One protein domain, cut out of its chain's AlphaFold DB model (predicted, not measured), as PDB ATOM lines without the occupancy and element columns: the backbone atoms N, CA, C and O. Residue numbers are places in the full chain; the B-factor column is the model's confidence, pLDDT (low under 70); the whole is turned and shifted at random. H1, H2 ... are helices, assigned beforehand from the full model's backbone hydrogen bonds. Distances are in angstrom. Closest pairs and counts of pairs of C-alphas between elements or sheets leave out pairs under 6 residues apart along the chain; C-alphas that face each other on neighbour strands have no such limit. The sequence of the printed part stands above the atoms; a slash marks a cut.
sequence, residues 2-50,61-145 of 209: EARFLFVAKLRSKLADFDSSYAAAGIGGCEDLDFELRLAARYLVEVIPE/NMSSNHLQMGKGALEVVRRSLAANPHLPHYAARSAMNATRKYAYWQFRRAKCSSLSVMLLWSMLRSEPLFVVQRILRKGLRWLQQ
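This is residues 2 to 50 and 61 to 145 of the 209 residues of an uncharacterized protein of Rhizobium phaseoli Brasil 5 (UniProt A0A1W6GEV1). Four helices, H2, H3, H4 and H5, lie side by side in a zigzag row, each packed on the next, and H6 sets off from the end of H5 as an arm whose residues 133 to 145 stick out from the body. At the other end of the row a long stretch with no named element, residues 2 to 20, runs round past H2 to the very short helix H1 near H3. The printed part has 134 residues with six named helices, H1 to H6 in that order, and no named strand; the class is all helix. The whole is only just compact, close to loose, with a radius of gyration of the C-alphas of 17.0 A, and it is elongated, spanning 57 by 32 by 31 A.

H1, residues 21 to 24, is close to but not clearly touching both H2, residues 31 to 40, and H3, residues 66 to 83; its closest C-alphas to them are those of Tyr 22 and Glu 31, 7.5 A apart, and of Tyr 22 and Gly 72, 7.4 A apart. H2 and H3 touch at a shallow tilt of 29 degrees, the same way, H3 with residues 73 to 80 alone; the closest C-alphas, of Asp 34 and Val 76, are 5.6 A apart. H3 and H4, residues 89 to 109, form a helical hairpin at a shallow tilt of 13 degrees, opposite ways; they touch with 25 pairs of C-alphas within 8 A, the closest being Gly 70 and Ala 103 at 4.0 A. H4 and H5, residues 113 to 126, form a second helical hairpin at a shallow tilt of 25 degrees, opposite ways; they touch, the closest C-alphas being those of Tyr 104 and Ser 116 at 5.3 A. H5 and H6, residues 128 to 145, only just touch, with 3 pairs of C-alphas within 8 A, the closest being Leu 124 and Val 131 at 6.2 A; the tilt is steep, 60 degrees, opposite ways. Of the helix pairs that touch, most are aligned, 3 of 4 being at a shallow tilt. Among the pairs that stay apart are H2 and H4, H3 and H5, and H4 and H6. In H2, H3, H4, H5 and H6 every O i to N i+4 pair is within hydrogen-bond range; H1 is too short for such a pair, and its 1 pair of O i and N i+3 is within range.

H1 has 4 residues, and its C-alpha 21 is at (57.186, 99.930, 148.897). From first to last C-alpha H2 measures 14.2 A, H3 25.6 A, H4 30.5 A, H5 20.1 A and H6 25.9 A. H4, the longest with 21 residues, begins with C-alpha 89 at (53.997, 101.229, 121.814). H6 ends with C-alpha 145 at (95.924, 108.367, 120.815).

The two C-alphas farthest apart, those of Ser 13 and Leu 143, are 57.6 A apart. Residues 51 to 60 are not printed, and C-alphas 50 and 61 are 24.6 A apart across this cut, which lies in the link from H2 to H3. Of the links that are printed whole, H3 to H4, H4 to H5 and H5 to H6 are tight, and H1 to H2 is short. Mean pLDDT of the printed part is 81.0; residues 2 to 16, 130, 142 and 144 to 145 are under 70.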
ATOM      1  N   GLU A   2      70.252 116.635 133.266       31.86
ATOM      2  CA  GLU A   2      68.925 116.300 133.799       31.86
ATOM      3  C   GLU A   2      68.085 117.571 133.708       31.86
ATOM      4  O   GLU A   2      68.429 118.572 134.332       31.86
ATOM      5  N   ALA A   3      67.032 117.547 132.893       29.62
ATOM      6  CA  ALA A   3      65.942 118.500 133.034       29.62
ATOM      7  C   ALA A   3      65.158 118.072 134.279       29.62
ATOM      8  O   ALA A   3      64.787 116.903 134.385       29.62
ATOM      9  N   ARG A   4      64.973 118.977 135.238       46.16
ATOM     10  CA  ARG A   4      64.121 118.742 136.407       46.16
ATOM     11  C   ARG A   4      62.961 119.716 136.367       46.16
ATOM     12  O   ARG A   4      63.141 120.883 136.026       46.16
ATOM     13  N   PHE A   5      61.781 119.193 136.660       43.47
ATOM     14  CA  PHE A   5      60.508 119.865 136.485       43.47
ATOM     15  C   PHE A   5      60.147 120.653 137.748       43.47
ATOM     16  O   PHE A   5      60.266 120.153 138.863       43.47
ATOM     17  N   LEU A   6      59.692 121.893 137.572       44.84
ATOM     18  CA  LEU A   6      58.994 122.648 138.609       44.84
ATOM     19  C   LEU A   6      57.502 122.351 138.459       44.84
ATOM     20  O   LEU A   6      56.880 122.758 137.481       44.84
ATOM     21  N   PHE A   7      56.931 121.623 139.415       50.97
ATOM     22  CA  PHE A   7      55.495 121.368 139.453       50.97
ATOM     23  C   PHE A   7      54.809 122.400 140.335       50.97
ATOM     24  O   PHE A   7      54.761 122.255 141.554       50.97
ATOM     25  N   VAL A   8      54.241 123.430 139.714       49.97
ATOM     26  CA  VAL A   8      53.327 124.343 140.407       49.97
ATOM     27  C   VAL A   8      51.906 123.833 140.177       49.97
ATOM     28  O   VAL A   8      51.209 124.231 139.248       49.97
ATOM     29  N   ALA A   9      51.493 122.856 140.984       45.31
ATOM     30  CA  ALA A   9      50.144 122.303 140.954       45.31
ATOM     31  C   ALA A   9      49.574 122.248 142.372       45.31
ATOM     32  O   ALA A   9      50.223 121.759 143.296       45.31
ATOM     33  N   LYS A  10      48.321 122.686 142.548       53.00
ATOM     34  CA  LYS A  10      47.529 122.326 143.729       53.00
ATOM     35  C   LYS A  10      47.155 120.850 143.594       53.00
ATOM     36  O   LYS A  10      46.146 120.494 142.989       53.00
ATOM     37  N   LEU A  11      48.049 119.988 144.067       57.44
ATOM     38  CA  LEU A  11      47.910 118.541 143.971       57.44
ATOM     39  C   LEU A  11      46.749 118.082 144.856       57.44
ATOM     40  O   LEU A  11      46.633 118.483 146.013       57.44
ATOM     41  N   ARG A  12      45.883 117.216 144.323       55.19
ATOM     42  CA  ARG A  12      44.920 116.487 145.158       55.19
ATOM     43  C   ARG A  12      45.707 115.597 146.122       55.19
ATOM     44  O   ARG A  12      46.603 114.888 145.668       55.19
ATOM     45  N   SER A  13      45.341 115.599 147.405       57.75
ATOM     46  CA  SER A  13      46.029 114.891 148.504       57.75
ATOM     47  C   SER A  13      46.492 113.471 148.147       57.75
ATOM     48  O   SER A  13      47.631 113.118 148.406       57.75
ATOM     49  N   LYS A  14      45.666 112.702 147.427       59.78
ATOM     50  CA  LYS A  14      45.981 111.328 146.990       59.78
ATOM     51  C   LYS A  14      47.186 111.174 146.050       59.78
ATOM     52  O   LYS A  14      47.638 110.052 145.852       59.78
ATOM     53  N   LEU A  15      47.651 112.232 145.380       66.31
ATOM     54  CA  LEU A  15      48.832 112.148 144.510       66.31
ATOM     55  C   LEU A  15      50.128 112.484 145.249       66.31
ATOM     56  O   LEU A  15      51.182 112.068 144.779       66.31
ATOM     57  N   ALA A  16      50.040 113.216 146.361       65.31
ATOM     58  CA  ALA A  16      51.189 113.757 147.082       65.31
ATOM     59  C   ALA A  16      51.959 112.703 147.891       65.31
ATOM     60  O   ALA A  16      53.083 112.963 148.310       65.31
ATOM     61  N   ASP A  17      51.378 111.519 148.082       79.12
ATOM     62  CA  ASP A  17      52.018 110.446 148.829       79.12
ATOM     63  C   ASP A  17      53.095 109.746 147.988       79.12
ATOM     64  O   ASP A  17      52.909 109.447 146.799       79.12
ATOM     65  N   PHE A  18      54.227 109.465 148.630       84.81
ATOM     66  CA  PHE A  18      55.294 108.635 148.083       84.81
ATOM     67  C   PHE A  18      55.055 107.162 148.432       84.81
ATOM     68  O   PHE A  18      54.671 106.828 149.553       84.81
ATOM     69  N   ASP A  19      55.307 106.271 147.475       85.50
ATOM     70  CA  ASP A  19      55.151 104.831 147.670       85.50
ATOM     71  C   ASP A  19      56.329 104.262 148.481       85.50
ATOM     72  O   ASP A  19      57.445 104.094 147.982       85.50
ATOM     73  N   SER A  20      56.077 103.935 149.749       86.25
ATOM     74  CA  SER A  20      57.078 103.365 150.658       86.25
ATOM     75  C   SER A  20      57.520 101.945 150.277       86.25
ATOM     76  O   SER A  20      58.543 101.466 150.777       86.25
ATOM     77  N   SER A  21      56.817 101.272 149.356       89.31
ATOM     78  CA  SER A  21      57.186  99.930 148.897       89.31
ATOM     79  C   SER A  21      58.533  99.899 148.166       89.31
ATOM     80  O   SER A  21      59.216  98.873 148.198       89.31
ATOM     81  N   TYR A  22      58.966 101.012 147.560       88.06
ATOM     82  CA  TYR A  22      60.291 101.114 146.937       88.06
ATOM     83  C   TYR A  22      61.415 101.017 147.974       88.06
ATOM     84  O   TYR A  22      62.371 100.256 147.789       88.06
ATOM     85  N   ALA A  23      61.277 101.735 149.092       86.19
ATOM     86  CA  ALA A  23      62.219 101.671 150.202       86.19
ATOM     87  C   ALA A  23      62.213 100.279 150.854       86.19
ATOM     88  O   ALA A  23      63.279  99.702 151.070       86.19
ATOM     89  N   ALA A  24      61.027  99.698 151.076       87.81
ATOM     90  CA  ALA A  24      60.882  98.353 151.639       87.81
ATOM     91  C   ALA A  24      61.532  97.260 150.766       87.81
ATOM     92  O   ALA A  24      62.088  96.297 151.288       87.81
ATOM     93  N   ALA A  25      61.519  97.426 149.441       85.12
ATOM     94  CA  ALA A  25      62.173  96.520 148.496       85.12
ATOM     95  C   ALA A  25      63.673  96.825 148.268       85.12
ATOM     96  O   ALA A  25      64.313  96.186 147.430       85.12
ATOM     97  N   GLY A  26      64.253  97.797 148.984       84.44
ATOM     98  CA  GLY A  26      65.671  98.161 148.869       84.44
ATOM     99  C   GLY A  26      66.052  98.823 147.538       84.44
ATOM    100  O   GLY A  26      67.217  98.771 147.130       84.44
ATOM    101  N   ILE A  27      65.081  99.427 146.847       84.75
ATOM    102  CA  ILE A  27      65.218 100.048 145.516       84.75
ATOM    103  C   ILE A  27      64.759 101.516 145.499       84.75
ATOM    104  O   ILE A  27      64.396 102.037 144.445       84.75
ATOM    105  N   GLY A  28      64.768 102.168 146.662       84.62
ATOM    106  CA  GLY A  28      64.416 103.581 146.807       84.62
ATOM    107  C   GLY A  28      65.409 104.556 146.157       84.62
ATOM    108  O   GLY A  28      66.449 104.160 145.621       84.62
ATOM    109  N   GLY A  29      65.072 105.843 146.206       85.56
ATOM    110  CA  GLY A  29      65.824 106.964 145.623       85.56
ATOM    111  C   GLY A  29      65.279 107.474 144.282       85.56
ATOM    112  O   GLY A  29      65.849 108.392 143.696       85.56
ATOM    113  N   CYS A  30      64.203 106.878 143.765       90.94
ATOM    114  CA  CYS A  30      63.529 107.280 142.522       90.94
ATOM    115  C   CYS A  30      62.038 107.590 142.734       90.94
ATOM    116  O   CYS A  30      61.269 107.600 141.776       90.94
ATOM    117  N   GLU A  31      61.621 107.832 143.974       90.44
ATOM    118  CA  GLU A  31      60.238 108.124 144.350       90.44
ATOM    119  C   GLU A  31      59.752 109.433 143.713       90.44
ATOM    120  O   GLU A  31      58.603 109.511 143.280       90.44
ATOM    121  N   ASP A  32      60.649 110.414 143.560       88.56
ATOM    122  CA  ASP A  32      60.387 111.638 142.798       88.56
ATOM    123  C   ASP A  32      59.942 111.294 141.368       88.56
ATOM    124  O   ASP A  32      58.884 111.727 140.933       88.56
ATOM    125  N   LEU A  33      60.687 110.437 140.656       90.19
ATOM    126  CA  LEU A  33      60.356 110.040 139.281       90.19
ATOM    127  C   LEU A  33      59.001 109.319 139.195       90.19
ATOM    128  O   LEU A  33      58.259 109.516 138.236       90.19
ATOM    129  N   ASP A  34      58.667 108.479 140.179       91.94
ATOM    130  CA  ASP A  34      57.356 107.821 140.246       91.94
ATOM    131  C   ASP A  34      56.232 108.852 140.364       91.94
ATOM    132  O   ASP A  34      55.254 108.811 139.610       91.94
ATOM    133  N   PHE A  35      56.410 109.814 141.267       88.75
ATOM    134  CA  PHE A  35      55.488 110.920 141.453       88.75
ATOM    135  C   PHE A  35      55.327 111.751 140.168       88.75
ATOM    136  O   PHE A  35      54.197 111.981 139.725       88.75
ATOM    137  N   GLU A  36      56.430 112.129 139.514       88.19
ATOM    138  CA  GLU A  36      56.417 112.879 138.250       88.19
ATOM    139  C   GLU A  36      55.651 112.130 137.148       88.19
ATOM    140  O   GLU A  36      54.846 112.724 136.430       88.19
ATOM    141  N   LEU A  37      55.843 110.812 137.031       90.62
ATOM    142  CA  LEU A  37      55.147 109.990 136.039       90.62
ATOM    143  C   LEU A  37      53.655 109.829 136.351       90.62
ATOM    144  O   LEU A  37      52.829 109.889 135.437       90.62
ATOM    145  N   ARG A  38      53.282 109.661 137.627       90.19
ATOM    146  CA  ARG A  38      51.868 109.647 138.047       90.19
ATOM    147  C   ARG A  38      51.178 110.971 137.742       90.19
ATOM    148  O   ARG A  38      49.990 110.981 137.411       90.19
ATOM    149  N   LEU A  39      51.912 112.075 137.844       88.00
ATOM    150  CA  LEU A  39      51.417 113.398 137.509       88.00
ATOM    151  C   LEU A  39      51.275 113.577 135.992       88.00
ATOM    152  O   LEU A  39      50.203 113.960 135.526       88.00
ATOM    153  N   ALA A  40      52.292 113.192 135.218       88.31
ATOM    154  CA  ALA A  40      52.272 113.238 133.755       88.31
ATOM    155  C   ALA A  40      51.186 112.344 133.125       88.31
ATOM    156  O   ALA A  40      50.707 112.629 132.032       88.31
ATOM    157  N   ALA A  41      50.753 111.289 133.819       89.12
ATOM    158  CA  ALA A  41      49.635 110.453 133.379       89.12
ATOM    159  C   ALA A  41      48.267 111.163 133.454       89.12
ATOM    160  O   ALA A  41      47.302 110.703 132.848       89.12
ATOM    161  N   ARG A  42      48.153 112.256 134.221       86.88
ATOM    162  CA  ARG A  42      46.878 112.953 134.486       86.88
ATOM    163  C   ARG A  42      46.866 114.403 134.020       86.88
ATOM    164  O   ARG A  42      45.792 114.966 133.829       86.88
ATOM    165  N   TYR A  43      48.039 115.004 133.874       85.25
ATOM    166  CA  TYR A  43      48.196 116.418 133.577       85.25
ATOM    167  C   TYR A  43      49.242 116.624 132.491       85.25
ATOM    168  O   TYR A  43      50.191 115.853 132.357       85.25
ATOM    169  N   LEU A  44      49.074 117.706 131.732       82.75
ATOM    170  CA  LEU A  44      50.084 118.155 130.789       82.75
ATOM    171  C   LEU A  44      51.276 118.723 131.565       82.75
ATOM    172  O   LEU A  44      51.106 119.589 132.422       82.75
ATOM    173  N   VAL A  45      52.472 118.244 131.236       81.62
ATOM    174  CA  VAL A  45      53.730 118.737 131.798       81.62
ATOM    175  C   VAL A  45      54.485 119.467 130.698       81.62
ATOM    176  O   VAL A  45      54.769 118.889 129.650       81.62
ATOM    177  N   GLU A  46      54.802 120.736 130.934       81.19
ATOM    178  CA  GLU A  46      55.593 121.558 130.019       81.19
ATOM    179  C   GLU A  46      57.016 121.727 130.565       81.19
ATOM    180  O   GLU A  46      57.229 121.825 131.775       81.19
ATOM    181  N   VAL A  47      58.005 121.724 129.668       79.31
ATOM    182  CA  VAL A  47      59.415 121.923 130.020       79.31
ATOM    183  C   VAL A  47      59.783 123.375 129.777       79.31
ATOM    184  O   VAL A  47      59.652 123.880 128.663       79.31
ATOM    185  N   ILE A  48      60.326 124.007 130.810       79.12
ATOM    186  CA  ILE A  48      60.937 125.329 130.735       79.12
ATOM    187  C   ILE A  48      62.449 125.109 130.556       79.12
ATOM    188  O   ILE A  48      63.068 124.491 131.424       79.12
ATOM    189  N   PRO A  49      63.050 125.503 129.416       75.31
ATOM    190  CA  PRO A  49      64.465 125.240 129.139       75.31
ATOM    191  C   PRO A  49      65.421 126.050 130.030       75.31
ATOM    192  O   PRO A  49      66.615 125.749 130.089       75.31
ATOM    193  N   GLU A  50      64.919 127.075 130.714       79.06
ATOM    194  CA  GLU A  50      65.682 127.924 131.616       79.06
ATOM    195  C   GLU A  50      66.078 127.181 132.904       79.06
ATOM    196  O   GLU A  50      65.309 126.432 133.511       79.06
ATOM    197  N   ASN A  61      74.304 111.994 149.695       85.25
ATOM    198  CA  ASN A  61      72.958 112.272 149.191       85.25
ATOM    199  C   ASN A  61      72.336 111.003 148.559       85.25
ATOM    200  O   ASN A  61      73.058 110.112 148.106       85.25
ATOM    201  N   MET A  62      71.004 110.909 148.487       80.19
ATOM    202  CA  MET A  62      70.330 109.719 147.928       80.19
ATOM    203  C   MET A  62      70.807 109.378 146.505       80.19
ATOM    204  O   MET A  62      71.030 108.213 146.177       80.19
ATOM    205  N   SER A  63      71.070 110.398 145.682       81.44
ATOM    206  CA  SER A  63      71.521 110.231 144.295       81.44
ATOM    207  C   SER A  63      72.969 109.730 144.148       81.44
ATOM    208  O   SER A  63      73.376 109.345 143.044       81.44
ATOM    209  N   SER A  64      73.746 109.678 145.238       84.56
ATOM    210  CA  SER A  64      75.097 109.103 145.261       84.56
ATOM    211  C   SER A  64      75.097 107.572 145.300       84.56
ATOM    212  O   SER A  64      76.068 106.958 144.850       84.56
ATOM    213  N   ASN A  65      74.001 106.934 145.736       89.06
ATOM    214  CA  ASN A  65      73.863 105.482 145.652       89.06
ATOM    215  C   ASN A  65      73.463 105.054 144.235       89.06
ATOM    216  O   ASN A  65      72.313 104.736 143.932       89.06
ATOM    217  N   HIS A  66      74.447 105.034 143.338       89.44
ATOM    218  CA  HIS A  66      74.222 104.742 141.925       89.44
ATOM    219  C   HIS A  66      73.619 103.348 141.677       89.44
ATOM    220  O   HIS A  66      72.840 103.172 140.741       89.44
ATOM    221  N   LEU A  67      73.917 102.348 142.513       90.19
ATOM    222  CA  LEU A  67      73.321 101.021 142.352       90.19
ATOM    223  C   LEU A  67      71.807 101.059 142.598       90.19
ATOM    224  O   LEU A  67      71.051 100.514 141.791       90.19
ATOM    225  N   GLN A  68      71.376 101.713 143.679       90.44
ATOM    226  CA  GLN A  68      69.955 101.883 143.987       90.44
ATOM    227  C   GLN A  68      69.263 102.754 142.940       90.44
ATOM    228  O   GLN A  68      68.265 102.312 142.387       90.44
ATOM    229  N   MET A  69      69.856 103.886 142.542       91.44
ATOM    230  CA  MET A  69      69.308 104.752 141.486       91.44
ATOM    231  C   MET A  69      69.037 104.005 140.175       91.44
ATOM    232  O   MET A  69      67.998 104.190 139.545       91.44
ATOM    233  N   GLY A  70      69.963 103.142 139.741       92.12
ATOM    234  CA  GLY A  70      69.783 102.359 138.517       92.12
ATOM    235  C   GLY A  70      68.646 101.338 138.621       92.12
ATOM    236  O   GLY A  70      67.878 101.179 137.673       92.12
ATOM    237  N   LYS A  71      68.523 100.656 139.768       92.75
ATOM    238  CA  LYS A  71      67.445  99.684 140.021       92.75
ATOM    239  C   LYS A  71      66.089 100.368 140.191       92.75
ATOM    240  O   LYS A  71      65.128  99.945 139.556       92.75
ATOM    241  N   GLY A  72      66.036 101.432 140.989       93.56
ATOM    242  CA  GLY A  72      64.836 102.221 141.252       93.56
ATOM    243  C   GLY A  72      64.251 102.791 139.967       93.56
ATOM    244  O   GLY A  72      63.086 102.555 139.678       93.56
ATOM    245  N   ALA A  73      65.071 103.421 139.118       93.75
ATOM    246  CA  ALA A  73      64.592 103.977 137.853       93.75
ATOM    247  C   ALA A  73      63.987 102.906 136.925       93.75
ATOM    248  O   ALA A  73      62.948 103.139 136.305       93.75
ATOM    249  N   LEU A  74      64.613 101.722 136.837       94.62
ATOM    250  CA  LEU A  74      64.079 100.600 136.055       94.62
ATOM    251  C   LEU A  74      62.728 100.129 136.594       94.62
ATOM    252  O   LEU A  74      61.807  99.916 135.807       94.62
ATOM    253  N   GLU A  75      62.604  99.982 137.913       95.25
ATOM    254  CA  GLU A  75      61.367  99.511 138.530       95.25
ATOM    255  C   GLU A  75      60.240 100.542 138.423       95.25
ATOM    256  O   GLU A  75      59.131 100.185 138.028       95.25
ATOM    257  N   VAL A  76      60.522 101.814 138.704       95.19
ATOM    258  CA  VAL A  76      59.555 102.915 138.600       95.19
ATOM    259  C   VAL A  76      58.970 102.986 137.192       95.19
ATOM    260  O   VAL A  76      57.752 102.978 137.017       95.19
ATOM    261  N   VAL A  77      59.818 102.973 136.157       95.00
ATOM    262  CA  VAL A  77      59.330 103.008 134.769       95.00
ATOM    263  C   VAL A  77      58.578 101.733 134.405       95.00
ATOM    264  O   VAL A  77      57.556 101.806 133.725       95.00
ATOM    265  N   ARG A  78      59.013 100.562 134.886       95.00
ATOM    266  CA  ARG A  78      58.283  99.306 134.677       95.00
ATOM    267  C   ARG A  78      56.873  99.369 135.276       95.00
ATOM    268  O   ARG A  78      55.919  99.009 134.588       95.00
ATOM    269  N   ARG A  79      56.733  99.826 136.526       94.62
ATOM    270  CA  ARG A  79      55.438  99.970 137.214       94.62
ATOM    271  C   ARG A  79      54.560 101.022 136.545       94.62
ATOM    272  O   ARG A  79      53.389 100.753 136.295       94.62
ATOM    273  N   SER A  80      55.131 102.167 136.181       93.62
ATOM    274  CA  SER A  80      54.415 103.239 135.488       93.62
ATOM    275  C   SER A  80      53.853 102.780 134.138       93.62
ATOM    276  O   SER A  80      52.678 103.001 133.853       93.62
ATOM    277  N   LEU A  81      54.637 102.056 133.331       95.00
ATOM    278  CA  LEU A  81      54.151 101.504 132.062       95.00
ATOM    279  C   LEU A  81      53.081 100.426 132.267       95.00
ATOM    280  O   LEU A  81      52.108 100.394 131.518       95.00
ATOM    281  N   ALA A  82      53.222  99.574 133.287       94.75
ATOM    282  CA  ALA A  82      52.205  98.577 133.625       94.75
ATOM    283  C   ALA A  82      50.879  99.222 134.072       94.75
ATOM    284  O   ALA A  82      49.811  98.714 133.741       94.75
ATOM    285  N   ALA A  83      50.942 100.354 134.777       93.31
ATOM    286  CA  ALA A  83      49.769 101.122 135.191       93.31
ATOM    287  C   ALA A  83      49.099 101.890 134.035       93.31
ATOM    288  O   ALA A  83      47.954 102.315 134.173       93.31
ATOM    289  N   ASN A  84      49.783 102.063 132.898       92.38
ATOM    290  CA  ASN A  84      49.304 102.836 131.750       92.38
ATOM    291  C   ASN A  84      49.361 102.012 130.443       92.38
ATOM    292  O   ASN A  84      50.083 102.376 129.510       92.38
ATOM    293  N   PRO A  85      48.582 100.916 130.326       92.06
ATOM    294  CA  PRO A  85      48.642 100.010 129.174       92.06
ATOM    295  C   PRO A  85      48.154 100.645 127.862       92.06
ATOM    296  O   PRO A  85      48.449 100.136 126.785       92.06
ATOM    297  N   HIS A  86      47.428 101.763 127.937       92.81
ATOM    298  CA  HIS A  86      46.908 102.489 126.775       92.81
ATOM    299  C   HIS A  86      47.962 103.341 126.052       92.81
ATOM    300  O   HIS A  86      47.666 103.920 125.007       92.81
ATOM    301  N   LEU A  87      49.179 103.454 126.595       90.44
ATOM    302  CA  LEU A  87      50.234 104.238 125.965       90.44
ATOM    303  C   LEU A  87      50.636 103.637 124.608       90.44
ATOM    304  O   LEU A  87      50.799 102.420 124.491       90.44
ATOM    305  N   PRO A  88      50.887 104.475 123.587       92.56
ATOM    306  CA  PRO A  88      51.403 104.000 122.314       92.56
ATOM    307  C   PRO A  88      52.698 103.202 122.483       92.56
ATOM    308  O   PRO A  88      53.592 103.583 123.246       92.56
ATOM    309  N   HIS A  89      52.848 102.132 121.702       90.00
ATOM    310  CA  HIS A  89      53.997 101.229 121.814       90.00
ATOM    311  C   HIS A  89      55.349 101.949 121.656       90.00
ATOM    312  O   HIS A  89      56.316 101.633 122.354       90.00
ATOM    313  N   TYR A  90      55.415 102.966 120.788       88.56
ATOM    314  CA  TYR A  90      56.628 103.762 120.598       88.56
ATOM    315  C   TYR A  90      57.025 104.534 121.867       88.56
ATOM    316  O   TYR A  90      58.212 104.618 122.180       88.56
ATOM    317  N   ALA A  91      56.053 105.063 122.619       87.25
ATOM    318  CA  ALA A  91      56.297 105.839 123.830       87.25
ATOM    319  C   ALA A  91      56.825 104.931 124.946       87.25
ATOM    320  O   ALA A  91      57.857 105.229 125.548       87.25
ATOM    321  N   ALA A  92      56.194 103.767 125.135       90.12
ATOM    322  CA  ALA A  92      56.650 102.759 126.088       90.12
ATOM    323  C   ALA A  92      58.072 102.261 125.767       90.12
ATOM    324  O   ALA A  92      58.924 102.173 126.654       90.12
ATOM    325  N   ARG A  93      58.363 101.990 124.485       88.50
ATOM    326  CA  ARG A  93      59.702 101.585 124.032       88.50
ATOM    327  C   ARG A  93      60.739 102.682 124.269       88.50
ATOM    328  O   ARG A  93      61.822 102.388 124.774       88.50
ATOM    329  N   SER A  94      60.408 103.926 123.929       87.88
ATOM    330  CA  SER A  94      61.288 105.082 124.123       87.88
ATOM    331  C   SER A  94      61.626 105.288 125.602       87.88
ATOM    332  O   SER A  94      62.806 105.341 125.957       87.88
ATOM    333  N   ALA A  95      60.611 105.286 126.476       89.31
ATOM    334  CA  ALA A  95      60.785 105.397 127.922       89.31
ATOM    335  C   ALA A  95      61.703 104.288 128.459       89.31
ATOM    336  O   ALA A  95      62.703 104.565 129.116       89.31
ATOM    337  N   MET A  96      61.441 103.032 128.085       90.69
ATOM    338  CA  MET A  96      62.265 101.895 128.495       90.69
ATOM    339  C   MET A  96      63.727 102.035 128.040       90.69
ATOM    340  O   MET A  96      64.655 101.749 128.798       90.69
ATOM    341  N   ASN A  97      63.962 102.490 126.808       87.50
ATOM    342  CA  ASN A  97      65.313 102.659 126.274       87.50
ATOM    343  C   ASN A  97      66.065 103.809 126.954       87.50
ATOM    344  O   ASN A  97      67.250 103.658 127.263       87.50
ATOM    345  N   ALA A  98      65.390 104.925 127.238       88.25
ATOM    346  CA  ALA A  98      65.953 106.031 128.007       88.25
ATOM    347  C   ALA A  98      66.346 105.583 129.424       88.25
ATOM    348  O   ALA A  98      67.490 105.787 129.845       88.25
ATOM    349  N   THR A  99      65.457 104.871 130.119       92.38
ATOM    350  CA  THR A  99      65.705 104.364 131.476       92.38
ATOM    351  C   THR A  99      66.830 103.345 131.514       92.38
ATOM    352  O   THR A  99      67.701 103.413 132.380       92.38
ATOM    353  N   ARG A 100      66.893 102.426 130.544       90.19
ATOM    354  CA  ARG A 100      68.024 101.496 130.432       90.19
ATOM    355  C   ARG A 100      69.333 102.262 130.257       90.19
ATOM    356  O   ARG A 100      70.313 101.930 130.919       90.19
ATOM    357  N   LYS A 101      69.377 103.282 129.385       88.56
ATOM    358  CA  LYS A 101      70.589 104.097 129.162       88.56
ATOM    359  C   LYS A 101      71.037 104.755 130.463       88.56
ATOM    360  O   LYS A 101      72.220 104.682 130.793       88.56
ATOM    361  N   TYR A 102      70.101 105.325 131.214       90.56
ATOM    362  CA  TYR A 102      70.356 105.878 132.541       90.56
ATOM    363  C   TYR A 102      70.912 104.824 133.513       90.56
ATOM    364  O   TYR A 102      72.003 104.999 134.057       90.56
ATOM    365  N   ALA A 103      70.228 103.689 133.669       91.94
ATOM    366  CA  ALA A 103      70.623 102.630 134.597       91.94
ATOM    367  C   ALA A 103      71.997 102.027 134.261       91.94
ATOM    368  O   ALA A 103      72.798 101.789 135.162       91.94
ATOM    369  N   TYR A 104      72.332 101.869 132.976       89.81
ATOM    370  CA  TYR A 104      73.672 101.456 132.545       89.81
ATOM    371  C   TYR A 104      74.754 102.403 133.075       89.81
ATOM    372  O   TYR A 104      75.776 101.959 133.601       89.81
ATOM    373  N   TRP A 105      74.540 103.716 132.960       88.69
ATOM    374  CA  TRP A 105      75.491 104.698 133.472       88.69
ATOM    375  C   TRP A 105      75.617 104.647 134.989       88.69
ATOM    376  O   TRP A 105      76.731 104.747 135.504       88.69
ATOM    377  N   GLN A 106      74.512 104.428 135.695       90.75
ATOM    378  CA  GLN A 106      74.537 104.299 137.144       90.75
ATOM    379  C   GLN A 106      75.266 103.028 137.600       90.75
ATOM    380  O   GLN A 106      76.157 103.101 138.446       90.75
ATOM    381  N   PHE A 107      75.027 101.877 136.967       91.00
ATOM    382  CA  PHE A 107      75.761 100.643 137.274       91.00
ATOM    383  C   PHE A 107      77.256 100.749 136.960       91.00
ATOM    384  O   PHE A 107      78.086 100.237 137.716       91.00
ATOM    385  N   ARG A 108      77.622 101.486 135.904       88.12
ATOM    386  CA  ARG A 108      79.022 101.810 135.597       88.12
ATOM    387  C   ARG A 108      79.668 102.648 136.699       88.12
ATOM    388  O   ARG A 108      80.805 102.364 137.064       88.12
ATOM    389  N   ARG A 109      78.965 103.654 137.234       87.31
ATOM    390  CA  ARG A 109      79.457 104.482 138.351       87.31
ATOM    391  C   ARG A 109      79.555 103.690 139.655       87.31
ATOM    392  O   ARG A 109      80.506 103.885 140.400       87.31
ATOM    393  N   ALA A 110      78.638 102.750 139.877       87.31
ATOM    394  CA  ALA A 110      78.666 101.824 141.009       87.31
ATOM    395  C   ALA A 110      79.740 100.720 140.894       87.31
ATOM    396  O   ALA A 110      79.872  99.911 141.805       87.31
ATOM    397  N   LYS A 111      80.494 100.653 139.783       87.62
ATOM    398  CA  LYS A 111      81.470  99.585 139.480       87.62
ATOM    399  C   LYS A 111      80.854  98.173 139.446       87.62
ATOM    400  O   LYS A 111      81.561  97.176 139.567       87.62
ATOM    401  N   CYS A 112      79.548  98.069 139.199       84.00
ATOM    402  CA  CYS A 112      78.852  96.794 139.033       84.00
ATOM    403  C   CYS A 112      78.913  96.349 137.564       84.00
ATOM    404  O   CYS A 112      78.026  96.654 136.757       84.00
ATOM    405  N   SER A 113      79.983  95.638 137.202       79.94
ATOM    406  CA  SER A 113      80.261  95.225 135.819       79.94
ATOM    407  C   SER A 113      79.244  94.230 135.257       79.94
ATOM    408  O   SER A 113      78.821  94.397 134.117       79.94
ATOM    409  N   SER A 114      78.790  93.249 136.042       83.25
ATOM    410  CA  SER A 114      77.836  92.222 135.585       83.25
ATOM    411  C   SER A 114      76.498  92.825 135.143       83.25
ATOM    412  O   SER A 114      76.059  92.605 134.016       83.25
ATOM    413  N   LEU A 115      75.892  93.667 135.987       80.94
ATOM    414  CA  LEU A 115      74.640  94.368 135.677       80.94
ATOM    415  C   LEU A 115      74.801  95.327 134.494       80.94
ATOM    416  O   LEU A 115      73.922  95.413 133.640       80.94
ATOM    417  N   SER A 116      75.945  96.012 134.412       79.12
ATOM    418  CA  SER A 116      76.259  96.917 133.302       79.12
ATOM    419  C   SER A 116      76.363  96.170 131.967       79.12
ATOM    420  O   SER A 116      75.831  96.640 130.963       79.12
ATOM    421  N   VAL A 117      77.029  95.010 131.946       82.31
ATOM    422  CA  VAL A 117      77.175  94.162 130.749       82.31
ATOM    423  C   VAL A 117      75.833  93.561 130.344       82.31
ATOM    424  O   VAL A 117      75.478  93.617 129.170       82.31
ATOM    425  N   MET A 118      75.042  93.075 131.305       83.38
ATOM    426  CA  MET A 118      73.696  92.555 131.052       83.38
ATOM    427  C   MET A 118      72.786  93.614 130.410       83.38
ATOM    428  O   MET A 118      72.108  93.340 129.418       83.38
ATOM    429  N   LEU A 119      72.795  94.848 130.929       82.06
ATOM    430  CA  LEU A 119      71.990  95.936 130.369       82.06
ATOM    431  C   LEU A 119      72.479  96.360 128.981       82.06
ATOM    432  O   LEU A 119      71.664  96.604 128.093       82.06
ATOM    433  N   LEU A 120      73.797  96.412 128.778       81.31
ATOM    434  CA  LEU A 120      74.397  96.713 127.480       81.31
ATOM    435  C   LEU A 120      74.021  95.658 126.431       81.31
ATOM    436  O   LEU A 120      73.681  96.006 125.302       81.31
ATOM    437  N   TRP A 121      74.017  94.383 126.819       81.62
ATOM    438  CA  TRP A 121      73.566  93.285 125.969       81.62
ATOM    439  C   TRP A 121      72.083  93.416 125.603       81.62
ATOM    440  O   TRP A 121      71.712  93.290 124.435       81.62
ATOM    441  N   SER A 122      71.229  93.753 126.576       78.50
ATOM    442  CA  SER A 122      69.813  94.026 126.312       78.50
ATOM    443  C   SER A 122      69.619  95.195 125.342       78.50
ATOM    444  O   SER A 122      68.729  95.126 124.496       78.50
ATOM    445  N   MET A 123      70.432  96.253 125.441       79.38
ATOM    446  CA  MET A 123      70.374  97.396 124.523       79.38
ATOM    447  C   MET A 123      70.808  97.036 123.109       79.38
ATOM    448  O   MET A 123      70.210  97.534 122.158       79.38
ATOM    449  N   LEU A 124      71.824  96.180 122.965       76.69
ATOM    450  CA  LEU A 124      72.335  95.765 121.660       76.69
ATOM    451  C   LEU A 124      71.237  95.123 120.802       76.69
ATOM    452  O   LEU A 124      71.174  95.369 119.601       76.69
ATOM    453  N   ARG A 125      70.334  94.362 121.431       78.06
ATOM    454  CA  ARG A 125      69.187  93.741 120.755       78.06
ATOM    455  C   ARG A 125      68.064  94.722 120.408       78.06
ATOM    456  O   ARG A 125      67.340  94.481 119.452       78.06
ATOM    457  N   SER A 126      67.890  95.805 121.169       71.69
ATOM    458  CA  SER A 126      66.757  96.727 120.992       71.69
ATOM    459  C   SER A 126      67.078  97.989 120.184       71.69
ATOM    460  O   SER A 126      66.191  98.495 119.496       71.69
ATOM    461  N   GLU A 127      68.303  98.517 120.300       71.75
ATOM    462  CA  GLU A 127      68.801  99.737 119.639       71.75
ATOM    463  C   GLU A 127      70.315  99.625 119.336       71.75
ATOM    464  O   GLU A 127      71.149 100.191 120.056       71.75
ATOM    465  N   PRO A 128      70.712  98.924 118.259       73.44
ATOM    466  CA  PRO A 128      72.123  98.658 117.968       73.44
ATOM    467  C   PRO A 128      72.922  99.932 117.655       73.44
ATOM    468  O   PRO A 128      74.099 100.021 118.003       73.44
ATOM    469  N   LEU A 129      72.281 100.957 117.076       72.81
ATOM    470  CA  LEU A 129      72.931 102.209 116.670       72.81
ATOM    471  C   LEU A 129      73.634 102.924 117.831       72.81
ATOM    472  O   LEU A 129      74.753 103.405 117.665       72.81
ATOM    473  N   PHE A 130      73.029 102.951 119.024       68.94
ATOM    474  CA  PHE A 130      73.646 103.584 120.193       68.94
ATOM    475  C   PHE A 130      74.918 102.847 120.631       68.94
ATOM    476  O   PHE A 130      75.924 103.476 120.968       68.94
ATOM    477  N   VAL A 131      74.899 101.512 120.605       71.81
ATOM    478  CA  VAL A 131      76.049 100.687 120.998       71.81
ATOM    479  C   VAL A 131      77.170 100.806 119.966       71.81
ATOM    480  O   VAL A 131      78.312 101.082 120.339       71.81
ATOM    481  N   VAL A 132      76.837 100.706 118.676       76.31
ATOM    482  CA  VAL A 132      77.782 100.865 117.560       76.31
ATOM    483  C   VAL A 132      78.431 102.245 117.591       76.31
ATOM    484  O   VAL A 132      79.655 102.340 117.562       76.31
ATOM    485  N   GLN A 133      77.654 103.319 117.767       77.25
ATOM    486  CA  GLN A 133      78.189 104.679 117.874       77.25
ATOM    487  C   GLN A 133      79.174 104.822 119.046       77.25
ATOM    488  O   GLN A 133      80.167 105.546 118.942       77.25
ATOM    489  N   ARG A 134      78.943 104.138 120.176       70.88
ATOM    490  CA  ARG A 134      79.883 104.159 121.309       70.88
ATOM    491  C   ARG A 134      81.161 103.379 121.037       70.88
ATOM    492  O   ARG A 134      82.221 103.869 121.431       70.88
ATOM    493  N   ILE A 135      81.061 102.204 120.417       77.00
ATOM    494  CA  ILE A 135      82.224 101.407 120.007       77.00
ATOM    495  C   ILE A 135      83.059 102.227 119.023       77.00
ATOM    496  O   ILE A 135      84.243 102.434 119.266       77.00
ATOM    497  N   LEU A 136      82.416 102.816 118.015       82.00
ATOM    498  CA  LEU A 136      83.057 103.655 117.007       82.00
ATOM    499  C   LEU A 136      83.759 104.872 117.626       82.00
ATOM    500  O   LEU A 136      84.935 105.096 117.376       82.00
ATOM    501  N   ARG A 137      83.094 105.620 118.522       73.88
ATOM    502  CA  ARG A 137      83.714 106.762 119.229       73.88
ATOM    503  C   ARG A 137      84.871 106.358 120.145       73.88
ATOM    504  O   ARG A 137      85.735 107.182 120.431       73.88
ATOM    505  N   LYS A 138      84.860 105.144 120.706       74.69
ATOM    506  CA  LYS A 138      85.987 104.634 121.499       74.69
ATOM    507  C   LYS A 138      87.146 104.213 120.602       74.69
ATOM    508  O   LYS A 138      88.259 104.628 120.893       74.69
ATOM    509  N   GLY A 139      86.871 103.474 119.530       71.44
ATOM    510  CA  GLY A 139      87.871 103.099 118.530       71.44
ATOM    511  C   GLY A 139      88.543 104.328 117.928       71.44
ATOM    512  O   GLY A 139      89.761 104.405 117.916       71.44
ATOM    513  N   LEU A 140      87.763 105.351 117.565       75.88
ATOM    514  CA  LEU A 140      88.286 106.600 117.014       75.88
ATOM    515  C   LEU A 140      89.221 107.335 117.988       75.88
ATOM    516  O   LEU A 140      90.260 107.831 117.576       75.88
ATOM    517  N   ARG A 141      88.895 107.369 119.288       71.06
ATOM    518  CA  ARG A 141      89.784 107.956 120.310       71.06
ATOM    519  C   ARG A 141      91.060 107.150 120.527       71.06
ATOM    520  O   ARG A 141      92.089 107.740 120.817       71.06
ATOM    521  N   TRP A 142      90.977 105.830 120.414       67.88
ATOM    522  CA  TRP A 142      92.137 104.952 120.539       67.88
ATOM    523  C   TRP A 142      93.092 105.141 119.349       67.88
ATOM    524  O   TRP A 142      94.266 105.421 119.554       67.88
ATOM    525  N   LEU A 143      92.549 105.184 118.126       70.12
ATOM    526  CA  LEU A 143      93.273 105.546 116.897       70.12
ATOM    527  C   LEU A 143      93.915 106.946 116.966       70.12
ATOM    528  O   LEU A 143      95.047 107.140 116.529       70.12
ATOM    529  N   GLN A 144      93.216 107.929 117.544       65.25
ATOM    530  CA  GLN A 144      93.755 109.281 117.748       65.25
ATOM    531  C   GLN A 144      94.880 109.328 118.797       65.25
ATOM    532  O   GLN A 144      95.788 110.142 118.659       65.25
ATOM    533  N   GLN A 145      94.846 108.470 119.823       58.28
ATOM    534  CA  GLN A 145      95.924 108.367 120.815       58.28
ATOM    535  C   GLN A 145      97.172 107.667 120.259       58.28
ATOM    536  O   GLN A 145      98.282 108.101 120.563       58.28
TER     537      GLN A 145